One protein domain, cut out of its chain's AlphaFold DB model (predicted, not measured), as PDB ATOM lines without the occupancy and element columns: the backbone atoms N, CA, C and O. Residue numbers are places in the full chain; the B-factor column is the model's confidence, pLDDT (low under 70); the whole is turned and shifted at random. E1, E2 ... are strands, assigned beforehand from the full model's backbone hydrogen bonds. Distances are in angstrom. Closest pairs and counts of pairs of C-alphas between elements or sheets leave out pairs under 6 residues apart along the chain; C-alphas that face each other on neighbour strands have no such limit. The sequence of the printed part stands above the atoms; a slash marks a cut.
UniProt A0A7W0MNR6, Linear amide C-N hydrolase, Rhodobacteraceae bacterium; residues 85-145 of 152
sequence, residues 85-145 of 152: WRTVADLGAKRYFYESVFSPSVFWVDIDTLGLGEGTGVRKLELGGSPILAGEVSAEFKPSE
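This is residues 85 to 145 of the 152 residues of the protein "Linear amide C-N hydrolase" of Rhodobacteraceae bacterium (UniProt A0A7W0MNR6). Little of this domain is regular structure: a small sheet of E1, E2 and E3 is followed by a long looping stretch, residues 111 to 145, that folds back beside E3 at residues 135 to 136. The 61 printed residues hold no named helix and three strands in sheet order E1 - E2 - E3, a meander, each strand the antiparallel neighbour of the one before; the class is all strand. The outline is flat, 35 by 29 by 15 A, only just compact, close to loose, with radius of gyration of the C-alphas 12.1 A.

Find C-alpha 85 at (134.612, 158.950, 99.852); from there E1, residues 85 to 90, runs 16.9 A. Next come E2, residues 95 to 100, 16.7 A, and E3, residues 106 to 110, 13.5 A, ending at C-alpha 110 at (152.103, 153.850, 95.173).

Hairpin E1 and E2 is antiparallel at 166 degrees, with N 97 and O 88 2.8 A apart, within hydrogen-bond range. Hairpin E2 and E3 stands at 155 degrees; look for N 98 and O 107, 2.9 A. Residues 107 to 108 of E3 pair parallel with 135 to 136.

The farthest C-alphas, Pro 104 and Gly 119, are 36.0 A apart. The printed part has no cut, both links are tight, and no printed residue is under 70 in pLDDT.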
ATOM      1  N   TRP A  85     133.246 159.445  99.770       97.69
ATOM      2  CA  TRP A  85     134.612 158.950  99.852       97.69
ATOM      3  C   TRP A  85     135.551 160.074 100.291       97.69
ATOM      4  O   TRP A  85     135.176 161.250 100.308       97.69
ATOM      5  N   ARG A  86     136.768 159.701 100.672       98.44
ATOM      6  CA  ARG A  86     137.864 160.589 101.058       98.44
ATOM      7  C   ARG A  86     139.134 160.159 100.346       98.44
ATOM      8  O   ARG A  86     139.313 158.982 100.044       98.44
ATOM      9  N   THR A  87     140.015 161.120 100.109       98.56
ATOM     10  CA  THR A  87     141.366 160.872  99.603       98.56
ATOM     11  C   THR A  87     142.375 161.605 100.471       98.56
ATOM     12  O   THR A  87     142.064 162.643 101.059       98.56
ATOM     13  N   VAL A  88     143.574 161.039 100.568       98.31
ATOM     14  CA  VAL A  88     144.742 161.667 101.191       98.31
ATOM     15  C   VAL A  88     145.911 161.438 100.245       98.31
ATOM     16  O   VAL A  88     146.098 160.325  99.764       98.31
ATOM     17  N   ALA A  89     146.677 162.482  99.951       98.00
ATOM     18  CA  ALA A  89     147.849 162.389  99.094       98.00
ATOM     19  C   ALA A  89     149.100 162.673  99.927       98.00
ATOM     20  O   ALA A  89     149.292 163.793 100.400       98.00
ATOM     21  N   ASP A  90     149.946 161.661 100.098       96.56
ATOM     22  CA  ASP A  90     151.292 161.836 100.635       96.56
ATOM     23  C   ASP A  90     152.217 162.189  99.472       96.56
ATOM     24  O   ASP A  90     152.580 161.338  98.658       96.56
ATOM     25  N   LEU A  91     152.566 163.470  99.374       95.12
ATOM     26  CA  LEU A  91     153.416 163.983  98.301       95.12
ATOM     27  C   LEU A  91     154.886 163.582  98.476       95.12
ATOM     28  O   LEU A  91     155.603 163.482  97.483       95.12
ATOM     29  N   GLY A  92     155.333 163.345  99.714       92.69
ATOM     30  CA  GLY A  92     156.712 162.957 100.009       92.69
ATOM     31  C   GLY A  92     156.985 161.508  99.617       92.69
ATOM     32  O   GLY A  92     158.009 161.219  99.003       92.69
ATOM     33  N   ALA A  93     156.041 160.613  99.917       93.69
ATOM     34  CA  ALA A  93     156.114 159.201  99.545       93.69
ATOM     35  C   ALA A  93     155.431 158.878  98.205       93.69
ATOM     36  O   ALA A  93     155.419 157.717  97.809       93.69
ATOM     37  N   LYS A  94     154.828 159.872  97.538       96.38
ATOM     38  CA  LYS A  94     154.016 159.720  96.318       96.38
ATOM     39  C   LYS A  94     152.966 158.608  96.436       96.38
ATOM     40  O   LYS A  94     152.839 157.746  95.569       96.38
ATOM     41  N   ARG A  95     152.189 158.639  97.519       97.62
ATOM     42  CA  ARG A  95     151.095 157.689  97.765       97.62
ATOM     43  C   ARG A  95     149.753 158.387  97.707       97.62
ATOM     44  O   ARG A  95     149.563 159.434  98.326       97.62
ATOM     45  N   TYR A  96     148.809 157.777  97.004       98.38
ATOM     46  CA  TYR A  96     147.443 158.271  96.899       98.38
ATOM     47  C   TYR A  96     146.480 157.310  97.590       98.38
ATOM     48  O   TYR A  96     146.237 156.205  97.110       98.38
ATOM     49  N   PHE A  97     145.952 157.724  98.737       98.69
ATOM     50  CA  PHE A  97     145.027 156.943  99.547       98.69
ATOM     51  C   PHE A  97     143.580 157.225  99.148       98.69
ATOM     52  O   PHE A  97     143.217 158.368  98.855       98.69
ATOM     53  N   TYR A  98     142.736 156.200  99.230       98.56
ATOM     54  CA  TYR A  98     141.298 156.294  99.009       98.56
ATOM     55  C   TYR A  98     140.534 155.533 100.097       98.56
ATOM     56  O   TYR A  98     140.870 154.404 100.460       98.56
ATOM     57  N   GLU A  99     139.470 156.153 100.601       98.12
ATOM     58  CA  GLU A  99     138.551 155.565 101.571       98.12
ATOM     59  C   GLU A  99     137.105 155.806 101.131       98.12
ATOM     60  O   GLU A  99     136.638 156.945 101.112       98.12
ATOM     61  N   SER A 100     136.368 154.738 100.823       96.94
ATOM     62  CA  SER A 100     134.913 154.803 100.635       96.94
ATOM     63  C   SER A 100     134.210 154.753 101.988       96.94
ATOM     64  O   SER A 100     134.575 153.945 102.835       96.94
ATOM     65  N   VAL A 101     133.149 155.542 102.187       95.44
ATOM     66  CA  VAL A 101     132.320 155.425 103.407       95.44
ATOM     67  C   VAL A 101     131.509 154.128 103.465       95.44
ATOM     68  O   VAL A 101     130.985 153.785 104.519       95.44
ATOM     69  N   PHE A 102     131.399 153.423 102.337       94.38
ATOM     70  CA  PHE A 102     130.701 152.143 102.215       94.38
ATOM     71  C   PHE A 102     131.648 150.939 102.313       94.38
ATOM     72  O   PHE A 102     131.191 149.805 102.193       94.38
ATOM     73  N   SER A 103     132.952 151.166 102.503       94.69
ATOM     74  CA  SER A 103     133.951 150.111 102.673       94.69
ATOM     75  C   SER A 103     134.542 150.163 104.086       94.69
ATOM     76  O   SER A 103     134.805 151.257 104.586       94.69
ATOM     77  N   PRO A 104     134.793 149.015 104.741       94.62
ATOM     78  CA  PRO A 104     135.434 148.980 106.055       94.62
ATOM     79  C   PRO A 104     136.964 149.157 105.995       94.62
ATOM     80  O   PRO A 104     137.622 149.093 107.031       94.62
ATOM     81  N   SER A 105     137.545 149.338 104.805       96.88
ATOM     82  CA  SER A 105     138.991 149.398 104.587       96.88
ATOM     83  C   SER A 105     139.433 150.632 103.801       96.88
ATOM     84  O   SER A 105     138.679 151.225 103.026       96.88
ATOM     85  N   VAL A 106     140.706 150.983 103.999       97.81
ATOM     86  CA  VAL A 106     141.435 151.999 103.232       97.81
ATOM     87  C   VAL A 106     142.466 151.286 102.367       97.81
ATOM     88  O   VAL A 106     143.149 150.371 102.840       97.81
ATOM     89  N   PHE A 107     142.613 151.737 101.127       98.44
ATOM     90  CA  PHE A 107     143.707 151.332 100.253       98.44
ATOM     91  C   PHE A 107     144.488 152.553  99.769       98.44
ATOM     92  O   PHE A 107     144.034 153.695  99.896       98.44
ATOM     93  N   TRP A 108     145.667 152.317  99.210       98.62
ATOM     94  CA  TRP A 108     146.459 153.335  98.541       98.62
ATOM     95  C   TRP A 108     147.138 152.796  97.294       98.62
ATOM     96  O   TRP A 108     147.287 151.592  97.099       98.62
ATOM     97  N   VAL A 109     147.553 153.733  96.457       98.44
ATOM     98  CA  VAL A 109     148.310 153.494  95.235       98.44
ATOM     99  C   VAL A 109     149.677 154.138  95.414       98.44
ATOM    100  O   VAL A 109     149.762 155.329  95.728       98.44
ATOM    101  N   ASP A 110     150.735 153.351  95.255       97.94
ATOM    102  CA  ASP A 110     152.103 153.850  95.173       97.94
ATOM    103  C   ASP A 110     152.399 154.290  93.734       97.94
ATOM    104  O   ASP A 110     152.540 153.471  92.820       97.94
ATOM    105  N   ILE A 111     152.467 155.605  93.523       96.56
ATOM    106  CA  ILE A 111     152.577 156.191  92.186       96.56
ATOM    107  C   ILE A 111     153.883 155.780  91.496       96.56
ATOM    108  O   ILE A 111     153.894 155.624  90.273       96.56
ATOM    109  N   ASP A 112     154.960 155.531  92.251       95.31
ATOM    110  CA  ASP A 112     156.246 155.114  91.678       95.31
ATOM    111  C   ASP A 112     156.189 153.694  91.084       95.31
ATOM    112  O   ASP A 112     156.993 153.349  90.216       95.31
ATOM    113  N   THR A 113     155.198 152.882  91.466       95.50
ATOM    114  CA  THR A 113     155.027 151.512  90.952       95.50
ATOM    115  C   THR A 113     154.189 151.427  89.672       95.50
ATOM    116  O   THR A 113     154.175 150.389  89.008       95.50
ATOM    117  N   LEU A 114     153.512 152.513  89.283       93.62
ATOM    118  CA  LEU A 114     152.565 152.506  88.162       93.62
ATOM    119  C   LEU A 114     153.226 152.502  86.775       93.62
ATOM    120  O   LEU A 114     152.562 152.179  85.791       93.62
ATOM    121  N   GLY A 115     154.512 152.855  86.673       91.12
ATOM    122  CA  GLY A 115     155.226 152.894  85.391       91.12
ATOM    123  C   GLY A 115     154.620 153.899  84.401       91.12
ATOM    124  O   GLY A 115     154.280 153.539  83.275       91.12
ATOM    125  N   LEU A 116     154.482 155.164  84.809       92.12
ATOM    126  CA  LEU A 116     153.821 156.243  84.048       92.12
ATOM    127  C   LEU A 116     154.671 156.828  82.894       92.12
ATOM    128  O   LEU A 116     154.593 158.020  82.601       92.12
ATOM    129  N   GLY A 117     155.520 156.011  82.267       93.69
ATOM    130  CA  GLY A 117     156.321 156.420  81.112       93.69
ATOM    131  C   GLY A 117     155.489 156.583  79.836       93.69
ATOM    132  O   GLY A 117     154.367 156.090  79.730       93.69
ATOM    133  N   GLU A 118     156.054 157.250  78.831       94.38
ATOM    134  CA  GLU A 118     155.424 157.337  77.513       94.38
ATOM    135  C   GLU A 118     155.242 155.934  76.902       94.38
ATOM    136  O   GLU A 118     156.115 155.072  77.008       94.38
ATOM    137  N   GLY A 119     154.084 155.688  76.282       92.38
ATOM    138  CA  GLY A 119     153.783 154.415  75.619       92.38
ATOM    139  C   GLY A 119     153.381 153.254  76.537       92.38
ATOM    140  O   GLY A 119     153.148 152.158  76.032       92.38
ATOM    141  N   THR A 120     153.244 153.447  77.857       93.50
ATOM    142  CA  THR A 120     152.857 152.357  78.783       93.50
ATOM    143  C   THR A 120     151.353 152.065  78.833       93.50
ATOM    144  O   THR A 120     150.935 151.063  79.422       93.50
ATOM    145  N   GLY A 121     150.550 152.892  78.155       94.62
ATOM    146  CA  GLY A 121     149.105 152.729  78.008       94.62
ATOM    147  C   GLY A 121     148.297 153.197  79.221       94.62
ATOM    148  O   GLY A 121     148.834 153.558  80.266       94.62
ATOM    149  N   VAL A 122     146.970 153.200  79.075       96.56
ATOM    150  CA  VAL A 122     146.040 153.585  80.143       96.56
ATOM    151  C   VAL A 122     145.661 152.369  80.981       96.56
ATOM    152  O   VAL A 122     145.468 151.261  80.472       96.56
ATOM    153  N   ARG A 123     145.546 152.580  82.295       96.50
ATOM    154  CA  ARG A 123     145.065 151.575  83.241       96.50
ATOM    155  C   ARG A 123     143.953 152.137  84.114       96.50
ATOM    156  O   ARG A 123     143.911 153.333  84.393       96.50
ATOM    157  N   LYS A 124     143.080 151.250  84.581       97.25
ATOM    158  CA  LYS A 124     141.942 151.554  85.445       97.25
ATOM    159  C   LYS A 124     141.924 150.600  86.635       97.25
ATOM    160  O   LYS A 124     142.063 149.389  86.462       97.25
ATOM    161  N   LEU A 125     141.697 151.149  87.823       97.44
ATOM    162  CA  LEU A 125     141.236 150.393  88.983       97.44
ATOM    163  C   LEU A 125     139.704 150.462  89.004       97.44
ATOM    164  O   LEU A 125     139.133 151.549  89.092       97.44
ATOM    165  N   GLU A 126     139.035 149.322  88.845       96.31
ATOM    166  CA  GLU A 126     137.570 149.268  88.848       96.31
ATOM    167  C   GLU A 126     137.049 149.317  90.283       96.31
ATOM    168  O   GLU A 126     137.335 148.428  91.080       96.31
ATOM    169  N   LEU A 127     136.277 150.355  90.599       95.88
ATOM    170  CA  LEU A 127     135.625 150.524  91.901       95.88
ATOM    171  C   LEU A 127     134.106 150.304  91.817       95.88
ATOM    172  O   LEU A 127     133.422 150.282  92.843       95.88
ATOM    173  N   GLY A 128     133.561 150.132  90.607       90.25
ATOM    174  CA  GLY A 128     132.186 149.701  90.392       90.25
ATOM    175  C   GLY A 128     131.930 148.337  91.036       90.25
ATOM    176  O   GLY A 128     132.771 147.443  90.989       90.25
ATOM    177  N   GLY A 129     130.770 148.184  91.675       89.62
ATOM    178  CA  GLY A 129     130.447 146.988  92.463       89.62
ATOM    179  C   GLY A 129     131.006 146.995  93.891       89.62
ATOM    180  O   GLY A 129     130.789 146.030  94.615       89.62
ATOM    181  N   SER A 130     131.665 148.082  94.311       91.25
ATOM    182  CA  SER A 130     132.155 148.288  95.682       91.25
ATOM    183  C   SER A 130     133.092 147.172  96.181       91.25
ATOM    184  O   SER A 130     132.824 146.580  97.231       91.25
ATOM    185  N   PRO A 131     134.188 146.860  95.459       94.19
ATOM    186  CA  PRO A 131     135.152 145.869  95.921       94.19
ATOM    187  C   PRO A 131     135.789 146.308  97.246       94.19
ATOM    188  O   PRO A 131     136.051 147.492  97.474       94.19
ATOM    189  N   ILE A 132     136.068 145.337  98.116       95.44
ATOM    190  CA  ILE A 132     136.809 145.576  99.357       95.44
ATOM    191  C   ILE A 132     138.297 145.467  99.037       95.44
ATOM    192  O   ILE A 132     138.839 144.373  98.915       95.44
ATOM    193  N   LEU A 133     138.934 146.626  98.899       97.38
ATOM    194  CA  LEU A 133     140.370 146.777  98.688       97.38
ATOM    195  C   LEU A 133     141.033 147.263  99.976       97.38
ATOM    196  O   LEU A 133     140.468 148.094 100.694       97.38
ATOM    197  N   ALA A 134     142.227 146.767 100.278       97.81
ATOM    198  CA  ALA A 134     142.974 147.159 101.466       97.81
ATOM    199  C   ALA A 134     144.476 147.108 101.195       97.81
ATOM    200  O   ALA A 134     144.951 146.204 100.515       97.81
ATOM    201  N   GLY A 135     145.225 148.033 101.789       97.81
ATOM    202  CA  GLY A 135     146.672 148.064 101.597       97.81
ATOM    203  C   GLY A 135     147.099 148.789 100.318       97.81
ATOM    204  O   GLY A 135     146.392 149.660  99.818       97.81
ATOM    205  N   GLU A 136     148.273 148.426  99.815       98.19
ATOM    206  CA  GLU A 136     148.801 148.871  98.523       98.19
ATOM    207  C   GLU A 136     148.127 148.057  97.402       98.19
ATOM    208  O   GLU A 136     148.099 146.829  97.494       98.19
ATOM    209  N   VAL A 137     147.568 148.715  96.379       98.50
ATOM    210  CA  VAL A 137     146.779 148.049  95.315       98.50
ATOM    211  C   VAL A 137     147.197 148.421  93.888       98.50
ATOM    212  O   VAL A 137     146.440 148.215  92.939       98.50
ATOM    213  N   SER A 138     148.398 148.961  93.679       97.81
ATOM    214  CA  SER A 138     148.854 149.381  92.340       97.81
ATOM    215  C   SER A 138     148.893 148.229  91.336       97.81
ATOM    216  O   SER A 138     148.624 148.426  90.150       97.81
ATOM    217  N   ALA A 139     149.152 147.007  91.806       96.75
ATOM    218  CA  ALA A 139     149.131 145.803  90.976       96.75
ATOM    219  C   ALA A 139     147.722 145.402  90.486       96.75
ATOM    220  O   ALA A 139     147.608 144.602  89.558       96.75
ATOM    221  N   GLU A 140     146.649 145.948  91.070       97.25
ATOM    222  CA  GLU A 140     145.263 145.626  90.697       97.25
ATOM    223  C   GLU A 140     144.739 146.443  89.505       97.25
ATOM    224  O   GLU A 140     143.660 146.162  88.973       97.25
ATOM    225  N   PHE A 141     145.506 147.437  89.046       97.50
ATOM    226  CA  PHE A 141     145.182 148.225  87.862       97.50
ATOM    227  C   PHE A 141     145.239 147.375  86.590       97.50
ATOM    228  O   PHE A 141     146.238 146.716  86.297       97.50
ATOM    229  N   LYS A 142     144.185 147.457  85.773       96.69
ATOM    230  CA  LYS A 142     144.054 146.697  84.521       96.69
ATOM    231  C   LYS A 142     144.119 147.625  83.307       96.69
ATOM    232  O   LYS A 142     143.615 148.745  83.405       96.69
ATOM    233  N   PRO A 143     144.697 147.190  82.169       96.81
ATOM    234  CA  PRO A 143     144.619 147.938  80.916       96.81
ATOM    235  C   PRO A 143     143.173 148.315  80.579       96.81
ATOM    236  O   PRO A 143     142.261 147.506  80.759       96.81
ATOM    237  N   SER A 144     142.957 149.548  80.131       97.19
ATOM    238  CA  SER A 144     141.624 150.074  79.832       97.19
ATOM    239  C   SER A 144     141.719 151.214  78.824       97.19
ATOM    240  O   SER A 144     142.703 151.948  78.828       97.19
ATOM    241  N   GLU A 145     140.691 151.388  77.996       96.44
ATOM    242  CA  GLU A 145     140.549 152.603  77.194       96.44
ATOM    243  C   GLU A 145     140.288 153.821  78.101       96.44
ATOM    244  O   GLU A 145     139.571 153.695  79.104       96.44
TER     245      GLU A 145